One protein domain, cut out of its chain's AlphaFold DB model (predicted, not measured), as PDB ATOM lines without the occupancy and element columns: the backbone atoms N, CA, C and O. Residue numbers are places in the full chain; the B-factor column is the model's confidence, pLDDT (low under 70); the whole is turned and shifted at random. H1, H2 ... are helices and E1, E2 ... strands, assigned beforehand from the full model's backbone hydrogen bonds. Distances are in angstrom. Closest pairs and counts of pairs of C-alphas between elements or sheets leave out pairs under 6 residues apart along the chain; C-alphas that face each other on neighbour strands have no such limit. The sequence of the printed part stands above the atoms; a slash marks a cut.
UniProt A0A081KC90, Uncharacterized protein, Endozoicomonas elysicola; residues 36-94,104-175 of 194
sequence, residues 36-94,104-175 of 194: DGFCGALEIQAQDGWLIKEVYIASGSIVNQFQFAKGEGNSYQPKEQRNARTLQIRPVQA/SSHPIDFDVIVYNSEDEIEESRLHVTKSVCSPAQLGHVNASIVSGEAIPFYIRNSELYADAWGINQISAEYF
ATOM      1  N   ASP A  36     201.146 215.848 228.916       40.97
ATOM      2  CA  ASP A  36     202.026 215.159 229.881       40.97
ATOM      3  C   ASP A  36     202.835 214.055 229.193       40.97
ATOM      4  O   ASP A  36     203.995 213.811 229.525       40.97
ATOM      5  N   GLY A  37     202.220 213.413 228.196       45.22
ATOM      6  CA  GLY A  37     202.827 212.351 227.414       45.22
ATOM      7  C   GLY A  37     203.928 212.795 226.444       45.22
ATOM      8  O   GLY A  37     204.663 211.940 225.966       45.22
ATOM      9  N   PHE A  38     204.058 214.094 226.149       49.09
ATOM     10  CA  PHE A  38     205.047 214.594 225.181       49.09
ATOM     11  C   PHE A  38     206.381 214.957 225.836       49.09
ATOM     12  O   PHE A  38     207.450 214.814 225.250       49.09
ATOM     13  N   CYS A  39     206.310 215.453 227.067       55.28
ATOM     14  CA  CYS A  39     207.474 215.908 227.808       55.28
ATOM     15  C   CYS A  39     208.118 214.811 228.648       55.28
ATOM     16  O   CYS A  39     209.301 214.937 228.948       55.28
ATOM     17  N   GLY A  40     207.379 213.753 228.995       62.38
ATOM     18  CA  GLY A  40     207.918 212.569 229.657       62.38
ATOM     19  C   GLY A  40     208.415 212.785 231.088       62.38
ATOM     20  O   GLY A  40     208.668 213.904 231.540       62.38
ATOM     21  N   ALA A  41     208.603 211.683 231.804       71.25
ATOM     22  CA  ALA A  41     209.350 211.637 233.056       71.25
ATOM     23  C   ALA A  41     210.830 211.307 232.799       71.25
ATOM     24  O   ALA A  41     211.176 210.641 231.815       71.25
ATOM     25  N   LEU A  42     211.687 211.768 233.703       74.06
ATOM     26  CA  LEU A  42     213.027 211.239 233.894       74.06
ATOM     27  C   LEU A  42     212.976 210.107 234.907       74.06
ATOM     28  O   LEU A  42     212.432 210.279 235.997       74.06
ATOM     29  N   GLU A  43     213.583 208.983 234.562       79.00
ATOM     30  CA  GLU A  43     213.865 207.905 235.499       79.00
ATOM     31  C   GLU A  43     215.374 207.798 235.681       79.00
ATOM     32  O   GLU A  43     216.118 207.708 234.706       79.00
ATOM     33  N   ILE A  44     215.815 207.818 236.933       77.88
ATOM     34  CA  ILE A  44     217.193 207.534 237.313       77.88
ATOM     35  C   ILE A  44     217.208 206.223 238.062       77.88
ATOM     36  O   ILE A  44     216.428 206.031 238.996       77.88
ATOM     37  N   GLN A  45     218.136 205.361 237.678       81.56
ATOM     38  CA  GLN A  45     218.411 204.116 238.362       81.56
ATOM     39  C   GLN A  45     219.895 204.046 238.733       81.56
ATOM     40  O   GLN A  45     220.770 204.092 237.863       81.56
ATOM     41  N   ALA A  46     220.169 203.929 240.031       77.69
ATOM     42  CA  ALA A  46     221.493 203.593 240.541       77.69
ATOM     43  C   ALA A  46     221.808 202.116 240.247       77.69
ATOM     44  O   ALA A  46     220.915 201.261 240.297       77.69
ATOM     45  N   GLN A  47     223.067 201.818 239.913       76.19
ATOM     46  CA  GLN A  47     223.516 200.443 239.676       76.19
ATOM     47  C   GLN A  47     223.596 199.629 240.980       76.19
ATOM     48  O   GLN A  47     223.444 200.159 242.081       76.19
ATOM     49  N   ASP A  48     223.819 198.317 240.856       73.06
ATOM     50  CA  ASP A  48     224.007 197.440 242.013       73.06
ATOM     51  C   ASP A  48     225.147 197.948 242.909       73.06
ATOM     52  O   ASP A  48     226.202 198.346 242.424       73.06
ATOM     53  N   GLY A  49     224.911 197.953 244.222       77.88
ATOM     54  CA  GLY A  49     225.860 198.466 245.213       77.88
ATOM     55  C   GLY A  49     225.648 199.932 245.593       77.88
ATOM     56  O   GLY A  49     226.062 200.311 246.679       77.88
ATOM     57  N   TRP A  50     224.928 200.730 244.796       83.56
ATOM     58  CA  TRP A  50     224.639 202.135 245.108       83.56
ATOM     59  C   TRP A  50     223.163 202.351 245.440       83.56
ATOM     60  O   TRP A  50     222.265 201.831 244.771       83.56
ATOM     61  N   LEU A  51     222.902 203.125 246.490       87.81
ATOM     62  CA  LEU A  51     221.560 203.412 246.988       87.81
ATOM     63  C   LEU A  51     221.334 204.917 247.055       87.81
ATOM     64  O   LEU A  51     222.235 205.680 247.392       87.81
ATOM     65  N   ILE A  52     220.116 205.356 246.746       89.25
ATOM     66  CA  ILE A  52     219.736 206.759 246.895       89.25
ATOM     67  C   ILE A  52     219.695 207.068 248.388       89.25
ATOM     68  O   ILE A  52     219.011 206.393 249.152       89.25
ATOM     69  N   LYS A  53     220.422 208.102 248.800       90.50
ATOM     70  CA  LYS A  53     220.386 208.634 250.162       90.50
ATOM     71  C   LYS A  53     219.351 209.740 250.275       90.50
ATOM     72  O   LYS A  53     218.528 209.749 251.187       90.50
ATOM     73  N   GLU A  54     219.406 210.682 249.340       91.94
ATOM     74  CA  GLU A  54     218.635 211.916 249.392       91.94
ATOM     75  C   GLU A  54     218.501 212.538 248.002       91.94
ATOM     76  O   GLU A  54     219.362 212.377 247.141       91.94
ATOM     77  N   VAL A  55     217.409 213.263 247.782       91.88
ATOM     78  CA  VAL A  55     217.110 213.979 246.544       91.88
ATOM     79  C   VAL A  55     216.734 215.414 246.890       91.88
ATOM     80  O   VAL A  55     215.846 215.634 247.711       91.88
ATOM     81  N   TYR A  56     217.361 216.388 246.239       93.81
ATOM     82  CA  TYR A  56     217.045 217.810 246.364       93.81
ATOM     83  C   TYR A  56     216.443 218.323 245.069       93.81
ATOM     84  O   TYR A  56     217.113 218.337 244.043       93.81
ATOM     85  N   ILE A  57     215.194 218.779 245.107       88.19
ATOM     86  CA  ILE A  57     214.487 219.199 243.893       88.19
ATOM     87  C   ILE A  57     214.464 220.718 243.795       88.19
ATOM     88  O   ILE A  57     213.764 221.392 244.552       88.19
ATOM     89  N   ALA A  58     215.204 221.267 242.837       87.25
ATOM     90  CA  ALA A  58     215.117 222.682 242.502       87.25
ATOM     91  C   ALA A  58     213.876 222.952 241.637       87.25
ATOM     92  O   ALA A  58     213.111 223.875 241.915       87.25
ATOM     93  N   SER A  59     213.635 222.104 240.634       81.00
ATOM     94  CA  SER A  59     212.460 222.147 239.765       81.00
ATOM     95  C   SER A  59     212.068 220.740 239.312       81.00
ATOM     96  O   SER A  59     212.861 219.998 238.740       81.00
ATOM     97  N   GLY A  60     210.824 220.349 239.567       77.12
ATOM     98  CA  GLY A  60     210.312 219.018 239.241       77.12
ATOM     99  C   GLY A  60     209.351 218.492 240.302       77.12
ATOM    100  O   GLY A  60     209.131 219.108 241.343       77.12
ATOM    101  N   SER A  61     208.751 217.340 240.034       75.19
ATOM    102  CA  SER A  61     207.870 216.636 240.963       75.19
ATOM    103  C   SER A  61     208.210 215.148 240.960       75.19
ATOM    104  O   SER A  61     208.234 214.530 239.895       75.19
ATOM    105  N   ILE A  62     208.472 214.576 242.143       74.25
ATOM    106  CA  ILE A  62     208.693 213.130 242.297       74.25
ATOM    107  C   ILE A  62     207.393 212.398 241.987       74.25
ATOM    108  O   ILE A  62     206.361 212.642 242.614       74.25
ATOM    109  N   VAL A  63     207.455 211.468 241.043       72.69
ATOM    110  CA  VAL A  63     206.330 210.615 240.657       72.69
ATOM    111  C   VAL A  63     206.158 209.487 241.673       72.69
ATOM    112  O   VAL A  63     205.062 209.254 242.178       72.69
ATOM    113  N   ASN A  64     207.256 208.842 242.069       69.62
ATOM    114  CA  ASN A  64     207.285 207.789 243.083       69.62
ATOM    115  C   ASN A  64     207.377 208.327 244.524       69.62
ATOM    116  O   ASN A  64     208.045 207.752 245.382       69.62
ATOM    117  N   GLN A  65     206.658 209.416 244.820       69.00
ATOM    118  CA  GLN A  65     206.692 210.116 246.114       69.00
ATOM    119  C   GLN A  65     206.355 209.225 247.322       69.00
ATOM    120  O   GLN A  65     206.712 209.542 248.447       69.00
ATOM    121  N   PHE A  66     205.670 208.095 247.126       71.12
ATOM    122  CA  PHE A  66     205.364 207.166 248.212       71.12
ATOM    123  C   PHE A  66     206.621 206.448 248.744       71.12
ATOM    124  O   PHE A  66     206.593 206.033 249.902       71.12
ATOM    125  N   GLN A  67     207.711 206.361 247.965       74.94
ATOM    126  CA  GLN A  67     209.008 205.800 248.391       74.94
ATOM    127  C   GLN A  67     209.870 206.806 249.152       74.94
ATOM    128  O   GLN A  67     210.822 206.401 249.814       74.94
ATOM    129  N   PHE A  68     209.525 208.094 249.100       81.75
ATOM    130  CA  PHE A  68     210.308 209.167 249.696       81.75
ATOM    131  C   PHE A  68     209.509 209.883 250.792       81.75
ATOM    132  O   PHE A  68     208.336 210.219 250.637       81.75
ATOM    133  N   ALA A  69     210.125 210.094 251.944       84.69
ATOM    134  CA  ALA A  69     209.669 211.042 252.942       84.69
ATOM    135  C   ALA A  69     210.169 212.435 252.555       84.69
ATOM    136  O   ALA A  69     211.320 212.605 252.157       84.69
ATOM    137  N   LYS A  70     209.300 213.438 252.678       85.19
ATOM    138  CA  LYS A  70     209.711 214.831 252.527       85.19
ATOM    139  C   LYS A  70     210.499 215.247 253.771       85.19
ATOM    140  O   LYS A  70     209.980 215.113 254.879       85.19
ATOM    141  N   GLY A  71     211.723 215.720 253.568       83.56
ATOM    142  CA  GLY A  71     212.560 216.311 254.607       83.56
ATOM    143  C   GLY A  71     212.326 217.817 254.730       83.56
ATOM    144  O   GLY A  71     211.242 218.331 254.435       83.56
ATOM    145  N   GLU A  72     213.354 218.544 255.163       85.12
ATOM    146  CA  GLU A  72     213.312 220.005 255.211       85.12
ATOM    147  C   GLU A  72     213.438 220.615 253.806       85.12
ATOM    148  O   GLU A  72     214.211 220.154 252.961       85.12
ATOM    149  N   GLY A  73     212.658 221.668 253.539       85.50
ATOM    150  CA  GLY A  73     212.659 222.363 252.250       85.50
ATOM    151  C   GLY A  73     212.228 221.471 251.080       85.50
ATOM    152  O   GLY A  73     211.119 220.925 251.077       85.50
ATOM    153  N   ASN A  74     213.110 221.358 250.083       87.19
ATOM    154  CA  ASN A  74     212.921 220.537 248.882       87.19
ATOM    155  C   ASN A  74     213.734 219.229 248.924       87.19
ATOM    156  O   ASN A  74     214.025 218.662 247.868       87.19
ATOM    157  N   SER A  75     214.130 218.777 250.118       90.88
ATOM    158  CA  SER A  75     214.783 217.480 250.297       90.88
ATOM    159  C   SER A  75     213.762 216.349 250.408       90.88
ATOM    160  O   SER A  75     212.670 216.493 250.974       90.88
ATOM    161  N   TYR A  76     214.131 215.201 249.859       89.94
ATOM    162  CA  TYR A  76     213.352 213.976 249.871       89.94
ATOM    163  C   TYR A  76     214.287 212.806 250.149       89.94
ATOM    164  O   TYR A  76     215.255 212.589 249.426       89.94
ATOM    165  N   GLN A  77     213.985 212.031 251.181       90.81
ATOM    166  CA  GLN A  77     214.795 210.891 251.603       90.81
ATOM    167  C   GLN A  77     213.985 209.611 251.443       90.81
ATOM    168  O   GLN A  77     212.785 209.625 251.716       90.81
ATOM    169  N   PRO A  78     214.574 208.490 251.017       86.56
ATOM    170  CA  PRO A  78     213.859 207.228 250.990       86.56
ATOM    171  C   PRO A  78     213.289 206.853 252.354       86.56
ATOM    172  O   PRO A  78     213.988 206.892 253.364       86.56
ATOM    173  N   LYS A  79     212.030 206.411 252.380       82.06
ATOM    174  CA  LYS A  79     211.420 205.829 253.587       82.06
ATOM    175  C   LYS A  79     212.106 204.526 253.987       82.06
ATOM    176  O   LYS A  79     212.203 204.216 255.167       82.06
ATOM    177  N   GLU A  80     212.584 203.781 252.991       79.12
ATOM    178  CA  GLU A  80     213.349 202.550 253.153       79.12
ATOM    179  C   GLU A  80     214.654 202.660 252.358       79.12
ATOM    180  O   GLU A  80     214.692 202.384 251.158       79.12
ATOM    181  N   GLN A  81     215.733 203.064 253.030       65.62
ATOM    182  CA  GLN A  81     217.034 203.321 252.395       65.62
ATOM    183  C   GLN A  81     217.571 202.113 251.608       65.62
ATOM    184  O   GLN A  81     218.097 202.270 250.512       65.62
ATOM    185  N   ARG A  82     217.336 200.886 252.095       63.62
ATOM    186  CA  ARG A  82     217.819 199.646 251.454       63.62
ATOM    187  C   ARG A  82     217.185 199.331 250.093       63.62
ATOM    188  O   ARG A  82     217.726 198.505 249.365       63.62
ATOM    189  N   ASN A  83     216.063 199.968 249.748       64.25
ATOM    190  CA  ASN A  83     215.263 199.626 248.567       64.25
ATOM    191  C   ASN A  83     215.199 200.746 247.515       64.25
ATOM    192  O   ASN A  83     214.690 200.531 246.413       64.25
ATOM    193  N   ALA A  84     215.700 201.945 247.819       73.38
ATOM    194  CA  ALA A  84     215.579 203.087 246.922       73.38
ATOM    195  C   ALA A  84     216.754 203.173 245.947       73.38
ATOM    196  O   ALA A  84     217.762 203.823 246.203       73.38
ATOM    197  N   ARG A  85     216.599 202.519 244.797       78.50
ATOM    198  CA  ARG A  85     217.537 202.612 243.665       78.50
ATOM    199  C   ARG A  85     216.991 203.409 242.492       78.50
ATOM    200  O   ARG A  85     217.759 203.790 241.617       78.50
ATOM    201  N   THR A  86     215.684 203.652 242.479       80.31
ATOM    202  CA  THR A  86     214.988 204.277 241.358       80.31
ATOM    203  C   THR A  86     214.296 205.557 241.804       80.31
ATOM    204  O   THR A  86     213.586 205.584 242.811       80.31
ATOM    205  N   LEU A  87     214.471 206.614 241.023       81.31
ATOM    206  CA  LEU A  87     213.839 207.914 241.202       81.31
ATOM    207  C   LEU A  87     213.155 208.314 239.902       81.31
ATOM    208  O   LEU A  87     213.787 208.320 238.849       81.31
ATOM    209  N   GLN A  88     211.879 208.675 239.982       81.31
ATOM    210  CA  GLN A  88     211.121 209.171 238.839       81.31
ATOM    211  C   GLN A  88     210.713 210.620 239.088       81.31
ATOM    212  O   GLN A  88     210.038 210.916 240.075       81.31
ATOM    213  N   ILE A  89     211.097 211.523 238.188       77.94
ATOM    214  CA  ILE A  89     210.785 212.952 238.273       77.94
ATOM    215  C   ILE A  89     210.111 213.410 236.986       77.94
ATOM    216  O   ILE A  89     210.552 213.102 235.881       77.94
ATOM    217  N   ARG A  90     209.043 214.191 237.129       76.06
ATOM    218  CA  ARG A  90     208.357 214.866 236.022       76.06
ATOM    219  C   ARG A  90     208.472 216.388 236.147       76.06
ATOM    220  O   ARG A  90     208.660 216.883 237.261       76.06
ATOM    221  N   PRO A  91     208.324 217.149 235.051       70.06
ATOM    222  CA  PRO A  91     208.288 218.607 235.118       70.06
ATOM    223  C   PRO A  91     207.112 219.100 235.973       70.06
ATOM    224  O   PRO A  91     206.033 218.499 235.955       70.06
ATOM    225  N   VAL A  92     207.293 220.207 236.701       63.41
ATOM    226  CA  VAL A  92     206.172 220.890 237.366       63.41
ATOM    227  C   VAL A  92     205.359 221.604 236.296       63.41
ATOM    228  O   VAL A  92     205.876 222.441 235.559       63.41
ATOM    229  N   GLN A  93     204.078 221.271 236.199       54.81
ATOM    230  CA  GLN A  93     203.164 221.969 235.308       54.81
ATOM    231  C   GLN A  93     202.395 223.037 236.077       54.81
ATOM    232  O   GLN A  93     201.852 222.773 237.151       54.81
ATOM    233  N   ALA A  94     202.285 224.226 235.485       37.00
ATOM    234  CA  ALA A  94     201.217 225.147 235.829       37.00
ATOM    235  C   ALA A  94     199.907 224.540 235.307       37.00
ATOM    236  O   ALA A  94     199.583 224.618 234.123       37.00
ATOM    237  N   SER A 104     206.925 223.085 228.309       50.34
ATOM    238  CA  SER A 104     207.074 223.111 229.768       50.34
ATOM    239  C   SER A 104     208.226 224.055 230.092       50.34
ATOM    240  O   SER A 104     209.384 223.676 229.991       50.34
ATOM    241  N   SER A 105     207.924 225.312 230.420       52.25
ATOM    242  CA  SER A 105     208.929 226.371 230.553       52.25
ATOM    243  C   SER A 105     209.793 226.180 231.796       52.25
ATOM    244  O   SER A 105     210.659 226.999 232.083       52.25
ATOM    245  N   HIS A 106     209.528 225.107 232.539       60.50
ATOM    246  CA  HIS A 106     210.165 224.743 233.779       60.50
ATOM    247  C   HIS A 106     210.987 223.481 233.506       60.50
ATOM    248  O   HIS A 106     210.408 222.399 233.366       60.50
ATOM    249  N   PRO A 107     212.318 223.606 233.371       75.19
ATOM    250  CA  PRO A 107     213.185 222.445 233.236       75.19
ATOM    251  C   PRO A 107     213.042 221.540 234.465       75.19
ATOM    252  O   PRO A 107     212.626 221.990 235.536       75.19
ATOM    253  N   ILE A 108     213.398 220.266 234.320       81.56
ATOM    254  CA  ILE A 108     213.667 219.444 235.501       81.56
ATOM    255  C   ILE A 108     215.082 219.785 235.965       81.56
ATOM    256  O   ILE A 108     215.993 219.852 235.142       81.56
ATOM    257  N   ASP A 109     215.247 220.005 237.259       87.69
ATOM    258  CA  ASP A 109     216.507 220.361 237.898       87.69
ATOM    259  C   ASP A 109     216.509 219.807 239.327       87.69
ATOM    260  O   ASP A 109     215.639 220.139 240.144       87.69
ATOM    261  N   PHE A 110     217.443 218.908 239.614       90.56
ATOM    262  CA  PHE A 110     217.592 218.321 240.933       90.56
ATOM    263  C   PHE A 110     218.987 217.743 241.143       90.56
ATOM    264  O   PHE A 110     219.698 217.389 240.200       90.56
ATOM    265  N   ASP A 111     219.326 217.565 242.414       93.31
ATOM    266  CA  ASP A 111     220.474 216.784 242.836       93.31
ATOM    267  C   ASP A 111     220.021 215.470 243.461       93.31
ATOM    268  O   ASP A 111     219.046 215.427 244.213       93.31
ATOM    269  N   VAL A 112     220.759 214.401 243.195       91.81
ATOM    270  CA  VAL A 112     220.619 213.123 243.886       91.81
ATOM    271  C   VAL A 112     221.932 212.787 244.576       91.81
ATOM    272  O   VAL A 112     223.000 212.820 243.967       91.81
ATOM    273  N   ILE A 113     221.844 212.496 245.867       92.75
ATOM    274  CA  ILE A 113     222.939 211.974 246.673       92.75
ATOM    275  C   ILE A 113     222.726 210.475 246.782       92.75
ATOM    276  O   ILE A 113     221.649 210.017 247.179       92.75
ATOM    277  N   VAL A 114     223.756 209.716 246.440       90.94
ATOM    278  CA  VAL A 114     223.791 208.269 246.613       90.94
ATOM    279  C   VAL A 114     224.932 207.876 247.537       90.94
ATOM    280  O   VAL A 114     225.892 208.631 247.695       90.94
ATOM    281  N   TYR A 115     224.831 206.684 248.107       90.38
ATOM    282  CA  TYR A 115     225.862 206.088 248.940       90.38
ATOM    283  C   TYR A 115     226.125 204.640 248.531       90.38
ATOM    284  O   TYR A 115     225.229 203.966 248.000       90.38
ATOM    285  N   ASN A 116     227.343 204.168 248.772       87.38
ATOM    286  CA  ASN A 116     227.696 202.771 248.578       87.38
ATOM    287  C   ASN A 116     227.081 201.929 249.710       87.38
ATOM    288  O   ASN A 116     227.238 202.208 250.893       87.38
ATOM    289  N   SER A 117     226.344 200.883 249.353       86.12
ATOM    290  CA  SER A 117     225.685 199.990 250.312       86.12
ATOM    291  C   SER A 117     226.657 199.133 251.129       86.12
ATOM    292  O   SER A 117     226.258 198.615 252.171       86.12
ATOM    293  N   GLU A 118     227.899 198.968 250.663       86.56
ATOM    294  CA  GLU A 118     228.964 198.271 251.393       86.56
ATOM    295  C   GLU A 118     229.760 199.219 252.306       86.56
ATOM    296  O   GLU A 118     230.206 198.792 253.373       86.56
ATOM    297  N   ASP A 119     229.879 200.498 251.930       86.31
ATOM    298  CA  ASP A 119     230.505 201.560 252.725       86.31
ATOM    299  C   ASP A 119     229.639 202.831 252.716       86.31
ATOM    300  O   ASP A 119     229.713 203.660 251.812       86.31
ATOM    301  N   GLU A 120     228.815 203.000 253.755       80.94
ATOM    302  CA  GLU A 120     227.857 204.111 253.841       80.94
ATOM    303  C   GLU A 120     228.512 205.498 253.956       80.94
ATOM    304  O   GLU A 120     227.815 206.508 253.856       80.94
ATOM    305  N   ILE A 121     229.830 205.563 254.185       85.75
ATOM    306  CA  ILE A 121     230.602 206.814 254.227       85.75
ATOM    307  C   ILE A 121     230.912 207.301 252.804       85.75
ATOM    308  O   ILE A 121     231.088 208.503 252.578       85.75
ATOM    309  N   GLU A 122     230.982 206.382 251.843       88.50
ATOM    310  CA  GLU A 122     231.265 206.689 250.452       88.50
ATOM    311  C   GLU A 122     230.008 207.238 249.764       88.50
ATOM    312  O   GLU A 122     229.053 206.514 249.473       88.50
ATOM    313  N   GLU A 123     230.012 208.545 249.496       91.62
ATOM    314  CA  GLU A 123     228.882 209.267 248.912       91.62
ATOM    315  C   GLU A 123     229.262 209.981 247.616       91.62
ATOM    316  O   GLU A 123     230.348 210.551 247.475       91.62
ATOM    317  N   SER A 124     228.319 210.008 246.675       89.06
ATOM    318  CA  SER A 124     228.438 210.766 245.432       89.06
ATOM    319  C   SER A 124     227.174 211.579 245.180       89.06
ATOM    320  O   SER A 124     226.053 211.124 245.420       89.06
ATOM    321  N   ARG A 125     227.355 212.817 244.715       92.50
ATOM    322  CA  ARG A 125     226.277 213.752 244.383       92.50
ATOM    323  C   ARG A 125     226.257 213.999 242.890       92.50
ATOM    324  O   ARG A 125     227.250 214.436 242.307       92.50
ATOM    325  N   LEU A 126     225.088 213.805 242.302       89.38
ATOM    326  CA  LEU A 126     224.840 213.969 240.885       89.38
ATOM    327  C   LEU A 126     223.833 215.086 240.698       89.38
ATOM    328  O   LEU A 126     222.760 215.058 241.293       89.38
ATOM    329  N   HIS A 127     224.179 216.031 239.841       89.12
ATOM    330  CA  HIS A 127     223.282 217.073 239.384       89.12
ATOM    331  C   HIS A 127     222.690 216.663 238.047       89.12
ATOM    332  O   HIS A 127     223.438 216.386 237.099       89.12
ATOM    333  N   VAL A 128     221.363 216.614 237.973       86.62
ATOM    334  CA  VAL A 128     220.634 216.190 236.782       86.62
ATOM    335  C   VAL A 128     219.671 217.279 236.359       86.62
ATOM    336  O   VAL A 128     218.821 217.738 237.121       86.62
ATOM    337  N   THR A 129     219.781 217.655 235.090       85.00
ATOM    338  CA  THR A 129     218.908 218.637 234.463       85.00
ATOM    339  C   THR A 129     218.282 218.059 233.209       85.00
ATOM    340  O   THR A 129     218.887 217.266 232.485       85.00
ATOM    341  N   LYS A 130     217.054 218.477 232.926       81.25
ATOM    342  CA  LYS A 130     216.426 218.297 231.622       81.25
ATOM    343  C   LYS A 130     215.890 219.625 231.151       81.25
ATOM    344  O   LYS A 130     215.073 220.244 231.832       81.25
ATOM    345  N   SER A 131     216.344 220.044 229.976       76.56
ATOM    346  CA  SER A 131     215.896 221.285 229.366       76.56
ATOM    347  C   SER A 131     214.399 221.240 229.071       76.56
ATOM    348  O   SER A 131     213.767 220.185 229.007       76.56
ATOM    349  N   VAL A 132     213.843 222.421 228.832       71.31
ATOM    350  CA  VAL A 132     212.466 222.588 228.383       71.31
ATOM    351  C   VAL A 132     212.195 221.704 227.159       71.31
ATOM    352  O   VAL A 132     212.943 221.718 226.182       71.31
ATOM    353  N   CYS A 133     211.126 220.922 227.242       63.72
ATOM    354  CA  CYS A 133     210.595 220.091 226.167       63.72
ATOM    355  C   CYS A 133     209.498 220.852 225.419       63.72
ATOM    356  O   CYS A 133     208.723 221.606 226.014       63.72
ATOM    357  N   SER A 134     209.411 220.631 224.111       56.72
ATOM    358  CA  SER A 134     208.375 221.201 223.252       56.72
ATOM    359  C   SER A 134     207.723 220.114 222.396       56.72
ATOM    360  O   SER A 134     208.319 219.053 222.206       56.72
ATOM    361  N   PRO A 135     206.551 220.380 221.794       53.41
ATOM    362  CA  PRO A 135     205.957 219.470 220.815       53.41
ATOM    363  C   PRO A 135     206.864 219.140 219.613       53.41
ATOM    364  O   PRO A 135     206.599 218.185 218.892       53.41
ATOM    365  N   ALA A 136     207.911 219.935 219.365       54.28
ATOM    366  CA  ALA A 136     208.836 219.747 218.249       54.28
ATOM    367  C   ALA A 136     210.181 219.120 218.658       54.28
ATOM    368  O   ALA A 136     210.922 218.666 217.791       54.28
ATOM    369  N   GLN A 137     210.523 219.123 219.950       55.22
ATOM    370  CA  GLN A 137     211.847 218.727 220.425       55.22
ATOM    371  C   GLN A 137     211.794 218.207 221.860       55.22
ATOM    372  O   GLN A 137     211.234 218.845 222.757       55.22
ATOM    373  N   LEU A 138     212.462 217.076 222.074       62.12
ATOM    374  CA  LEU A 138     212.694 216.515 223.396       62.12
ATOM    375  C   LEU A 138     213.693 217.373 224.174       62.12
ATOM    376  O   LEU A 138     214.714 217.806 223.643       62.12
ATOM    377  N   GLY A 139     213.394 217.605 225.451       68.81
ATOM    378  CA  GLY A 139     214.320 218.289 226.346       68.81
ATOM    379  C   GLY A 139     215.607 217.478 226.497       68.81
ATOM    380  O   GLY A 139     215.543 216.283 226.791       68.81
ATOM    381  N   HIS A 140     216.756 218.121 226.298       77.19
ATOM    382  CA  HIS A 140     218.064 217.507 226.489       77.19
ATOM    383  C   HIS A 140     218.286 217.204 227.963       77.19
ATOM    384  O   HIS A 140     218.048 218.065 228.809       77.19
ATOM    385  N   VAL A 141     218.764 215.998 228.250       80.62
ATOM    386  CA  VAL A 141     219.104 215.557 229.601       80.62
ATOM    387  C   VAL A 141     220.607 215.676 229.784       80.62
ATOM    388  O   VAL A 141     221.370 215.198 228.947       80.62
ATOM    389  N   ASN A 142     221.025 216.306 230.871       82.00
ATOM    390  CA  ASN A 142     222.418 216.377 231.271       82.00
ATOM    391  C   ASN A 142     222.554 215.875 232.707       82.00
ATOM    392  O   ASN A 142     221.734 216.203 233.565       82.00
ATOM    393  N   ALA A 143     223.600 215.100 232.960       84.06
ATOM    394  CA  ALA A 143     223.935 214.604 234.280       84.06
ATOM    395  C   ALA A 143     225.430 214.748 234.504       84.06
ATOM    396  O   ALA A 143     226.243 214.380 233.656       84.06
ATOM    397  N   SER A 144     225.786 215.299 235.655       82.75
ATOM    398  CA  SER A 144     227.174 215.548 236.019       82.75
ATOM    399  C   SER A 144     227.386 215.271 237.494       82.75
ATOM    400  O   SER A 144     226.495 215.494 238.312       82.75
ATOM    401  N   ILE A 145     228.573 214.784 237.828       85.00
ATOM    402  CA  ILE A 145     228.957 214.522 239.210       85.00
ATOM    403  C   ILE A 145     229.477 215.829 239.797       85.00
ATOM    404  O   ILE A 145     230.396 216.439 239.254       85.00
ATOM    405  N   VAL A 146     228.853 216.269 240.885       87.00
ATOM    406  CA  VAL A 146     229.195 217.512 241.590       87.00
ATOM    407  C   VAL A 146     230.286 217.257 242.623       87.00
ATOM    408  O   VAL A 146     231.187 218.074 242.796       87.00
ATOM    409  N   SER A 147     230.200 216.125 243.320       87.56
ATOM    410  CA  SER A 147     231.142 215.723 244.363       87.56
ATOM    411  C   SER A 147     231.113 214.211 244.557       87.56
ATOM    412  O   SER A 147     230.049 213.615 244.421       87.56
ATOM    413  N   GLY A 148     232.239 213.623 244.959       84.81
ATOM    414  CA  GLY A 148     232.369 212.183 245.202       84.81
ATOM    415  C   GLY A 148     232.956 211.425 244.014       84.81
ATOM    416  O   GLY A 148     233.500 212.028 243.085       84.81
ATOM    417  N   GLU A 149     232.878 210.098 244.074       78.06
ATOM    418  CA  GLU A 149     233.425 209.218 243.042       78.06
ATOM    419  C   GLU A 149     232.545 209.135 241.791       78.06
ATOM    420  O   GLU A 149     231.348 209.453 241.799       78.06
ATOM    421  N   ALA A 150     233.171 208.695 240.695       75.56
ATOM    422  CA  ALA A 150     232.498 208.427 239.439       75.56
ATOM    423  C   ALA A 150     231.642 207.162 239.545       75.56
ATOM    424  O   ALA A 150     232.156 206.052 239.445       75.56
ATOM    425  N   ILE A 151     230.333 207.338 239.719       74.88
ATOM    426  CA  ILE A 151     229.411 206.211 239.841       74.88
ATOM    427  C   ILE A 151     228.736 205.868 238.505       74.88
ATOM    428  O   ILE A 151     228.422 206.765 237.714       74.88
ATOM    429  N   PRO A 152     228.434 204.586 238.256       70.06
ATOM    430  CA  PRO A 152     227.587 204.184 237.147       70.06
ATOM    431  C   PRO A 152     226.112 204.469 237.465       70.06
ATOM    432  O   PRO A 152     225.561 204.000 238.462       70.06
ATOM    433  N   PHE A 153     225.446 205.216 236.588       69.06
ATOM    434  CA  PHE A 153     224.020 205.517 236.692       69.06
ATOM    435  C   PHE A 153     223.335 205.339 235.339       69.06
ATOM    436  O   PHE A 153     223.925 205.579 234.284       69.06
ATOM    437  N   TYR A 154     222.070 204.933 235.371       76.88
ATOM    438  CA  TYR A 154     221.220 204.878 234.191       76.88
ATOM    439  C   TYR A 154     220.189 205.999 234.260       76.88
ATOM    440  O   TYR A 154     219.491 206.136 235.265       76.88
ATOM    441  N   ILE A 155     220.093 206.796 233.193       74.25
ATOM    442  CA  ILE A 155     219.051 207.816 233.052       74.25
ATOM    443  C   ILE A 155     218.229 207.498 231.822       74.25
ATOM    444  O   ILE A 155     218.746 207.479 230.706       74.25
ATOM    445  N   ARG A 156     216.931 207.300 232.027       75.94
ATOM    446  CA  ARG A 156     215.963 207.142 230.951       75.94
ATOM    447  C   ARG A 156     215.137 208.406 230.809       75.94
ATOM    448  O   ARG A 156     214.449 208.835 231.735       75.94
ATOM    449  N   ASN A 157     215.160 208.957 229.603       72.50
ATOM    450  CA  ASN A 157     214.200 209.949 229.153       72.50
ATOM    451  C   ASN A 157     213.003 209.195 228.552       72.50
ATOM    452  O   ASN A 157     213.179 208.443 227.600       72.50
ATOM    453  N   SER A 158     211.803 209.296 229.128       62.91
ATOM    454  CA  SER A 158     210.622 208.641 228.536       62.91
ATOM    455  C   SER A 158     210.037 209.520 227.425       62.91
ATOM    456  O   SER A 158     209.432 210.550 227.690       62.91
ATOM    457  N   GLU A 159     210.273 209.141 226.171       52.84
ATOM    458  CA  GLU A 159     210.055 210.007 224.995       52.84
ATOM    459  C   GLU A 159     208.742 209.734 224.246       52.84
ATOM    460  O   GLU A 159     208.309 210.541 223.426       52.84
ATOM    461  N   LEU A 160     208.085 208.601 224.514       47.12
ATOM    462  CA  LEU A 160     206.905 208.169 223.768       47.12
ATOM    463  C   LEU A 160     205.624 208.402 224.561       47.12
ATOM    464  O   LEU A 160     205.527 208.003 225.718       47.12
ATOM    465  N   TYR A 161     204.599 208.938 223.888       43.62
ATOM    466  CA  TYR A 161     203.252 209.099 224.444       43.62
ATOM    467  C   TYR A 161     202.753 207.820 225.130       43.62
ATOM    468  O   TYR A 161     202.140 207.917 226.178       43.62
ATOM    469  N   ALA A 162     203.057 206.629 224.600       47.97
ATOM    470  CA  ALA A 162     202.685 205.356 225.219       47.97
ATOM    471  C   ALA A 162     203.448 205.058 226.525       47.97
ATOM    472  O   ALA A 162     202.833 204.612 227.490       47.97
ATOM    473  N   ASP A 163     204.751 205.346 226.577       49.44
ATOM    474  CA  ASP A 163     205.596 205.142 227.761       49.44
ATOM    475  C   ASP A 163     205.263 206.165 228.847       49.44
ATOM    476  O   ASP A 163     205.052 205.812 230.005       49.44
ATOM    477  N   ALA A 164     205.139 207.433 228.464       50.47
ATOM    478  CA  ALA A 164     204.755 208.508 229.359       50.47
ATOM    479  C   ALA A 164     203.294 208.363 229.820       50.47
ATOM    480  O   ALA A 164     202.996 208.618 230.985       50.47
ATOM    481  N   TRP A 165     202.377 207.893 228.963       49.84
ATOM    482  CA  TRP A 165     201.013 207.521 229.361       49.84
ATOM    483  C   TRP A 165     201.011 206.304 230.282       49.84
ATOM    484  O   TRP A 165     200.276 206.316 231.261       49.84
ATOM    485  N   GLY A 166     201.847 205.293 230.033       52.41
ATOM    486  CA  GLY A 166     202.011 204.133 230.907       52.41
ATOM    487  C   GLY A 166     202.511 204.526 232.296       52.41
ATOM    488  O   GLY A 166     201.877 204.185 233.288       52.41
ATOM    489  N   ILE A 167     203.580 205.323 232.377       49.84
ATOM    490  CA  ILE A 167     204.112 205.862 233.640       49.84
ATOM    491  C   ILE A 167     203.054 206.725 234.342       49.84
ATOM    492  O   ILE A 167     202.822 206.565 235.540       49.84
ATOM    493  N   ASN A 168     202.349 207.589 233.602       51.31
ATOM    494  CA  ASN A 168     201.272 208.402 234.163       51.31
ATOM    495  C   ASN A 168     200.097 207.550 234.667       51.31
ATOM    496  O   ASN A 168     199.643 207.792 235.779       51.31
ATOM    497  N   GLN A 169     199.626 206.542 233.925       48.03
ATOM    498  CA  GLN A 169     198.564 205.630 234.377       48.03
ATOM    499  C   GLN A 169     199.009 204.831 235.603       48.03
ATOM    500  O   GLN A 169     198.290 204.810 236.593       48.03
ATOM    501  N   ILE A 170     200.214 204.255 235.595       45.06
ATOM    502  CA  ILE A 170     200.753 203.503 236.739       45.06
ATOM    503  C   ILE A 170     200.862 204.408 237.978       45.06
ATOM    504  O   ILE A 170     200.527 203.988 239.085       45.06
ATOM    505  N   SER A 171     201.276 205.666 237.806       46.56
ATOM    506  CA  SER A 171     201.373 206.626 238.913       46.56
ATOM    507  C   SER A 171     200.012 207.130 239.418       46.56
ATOM    508  O   SER A 171     199.833 207.303 240.624       46.56
ATOM    509  N   ALA A 172     199.041 207.337 238.519       40.97
ATOM    510  CA  ALA A 172     197.734 207.918 238.825       40.97
ATOM    511  C   ALA A 172     196.696 206.883 239.285       40.97
ATOM    512  O   ALA A 172     195.825 207.212 240.085       40.97
ATOM    513  N   GLU A 173     196.771 205.647 238.792       35.56
ATOM    514  CA  GLU A 173     195.806 204.585 239.093       35.56
ATOM    515  C   GLU A 173     196.103 203.893 240.429       35.56
ATOM    516  O   GLU A 173     195.188 203.352 241.045       35.56
ATOM    517  N   TYR A 174     197.343 203.969 240.931       32.41
ATOM    518  CA  TYR A 174     197.717 203.211 242.122       32.41
ATOM    519  C   TYR A 174     198.047 204.014 243.385       32.41
ATOM    520  O   TYR A 174     198.022 203.411 244.453       32.41
ATOM    521  N   PHE A 175     198.421 205.303 243.353       35.16
ATOM    522  CA  PHE A 175     199.037 205.998 244.520       35.16
ATOM    523  C   PHE A 175     200.184 205.201 245.224       35.16
ATOM    524  O   PHE A 175     200.689 205.604 246.270       35.16
TER     525      PHE A 175
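Overview. This is residues 36 to 94 and 104 to 175 of the 194 residues of an uncharacterized protein of Endozoicomonas elysicola (UniProt A0A081KC90). The model is a sandwich of two antiparallel sheets face to face, a strongly twisted one of six strands and a small one of three strands, E5, E1 and E9, with the strands of both running nearly along each other. Two helices, H1 and H2, meet at one end of it, and H2 only grazes the small sheet. The printed part has 131 residues with two named helices and nine named strands, in the order H1 E1 E2 E3 E4 E5 E6 E7 E8 E9 H2; the large sheet runs E3 E4 E2 E6 E7 E8. The class is mixed, helices and strands, and the whole is compact, with a radius of gyration of the C-alphas of 14.4 A and spans of 44 by 30 by 28 A.

Along the chain. H1, residues 36 to 39, begins with C-alpha 36 at (202.026, 215.159, 229.881). E1 is residues 42 to 46, and E2, residues 50 to 59, is 24.0 A long and bends by 61 degrees at residue 53. E3 is residues 68 to 70, E4 residues 75 to 78 and E5 residues 86 to 90. E6, residues 108 to 116, is 25.4 A long and begins with C-alpha 108 at (213.667, 219.444, 235.501). E7, residues 123 to 130, is 23.1 A long, and E8, residues 141 to 147, is 19.0 A long. E9 is residues 153 to 157. H2, residues 161 to 174, is 19.4 A long and ends with C-alpha 174 at (197.717, 203.211, 242.122).

Arrangement. In the large sheet E3 and E8 are the edge strands. E6, E7 and E8 form a meander, each strand the antiparallel neighbour of the one before, with N 112 and O 126 at 2.8 A and N 129 and O 142 at 2.9 A. E2 is antiparallel to E6 at 160 degrees, with N 56 and O 111 at 2.8 A. E4 pairs with E2, N 55 and O 76 at 2.8 A, and forms a hairpin with E3, N 69 and O 77 at 2.7 A. In the small sheet E1 is the inner strand, with N 44 and O 87 of E5 at 2.8 A and N 45 and O 154 of E9 at 2.9 A. The parts of the sheets that face each other are 9.5 A centre to centre. H1 and H2 touch, the closest C-alphas being those of Gly 37 and Tyr 161, 4.4 A apart. H2 has 9 of 10 O i to N i+4 pairs within hydrogen-bond range; H1 is too short for such a pair, and its one O i to N i+3 pair is not within range.

Size, cuts and confidence. The C-alphas farthest apart are those of Asp 119 and Ala 136, 44.6 A. Residues 95 to 103 are not printed, and C-alphas 94 and 104 are 8.7 A apart across this cut, between E5 and E6. Of the links that are printed whole, none is long. The mean pLDDT of the printed part is 73.1; 42 residues are under 70, among them 36 to 40, 133 to 139 and 158 to 175.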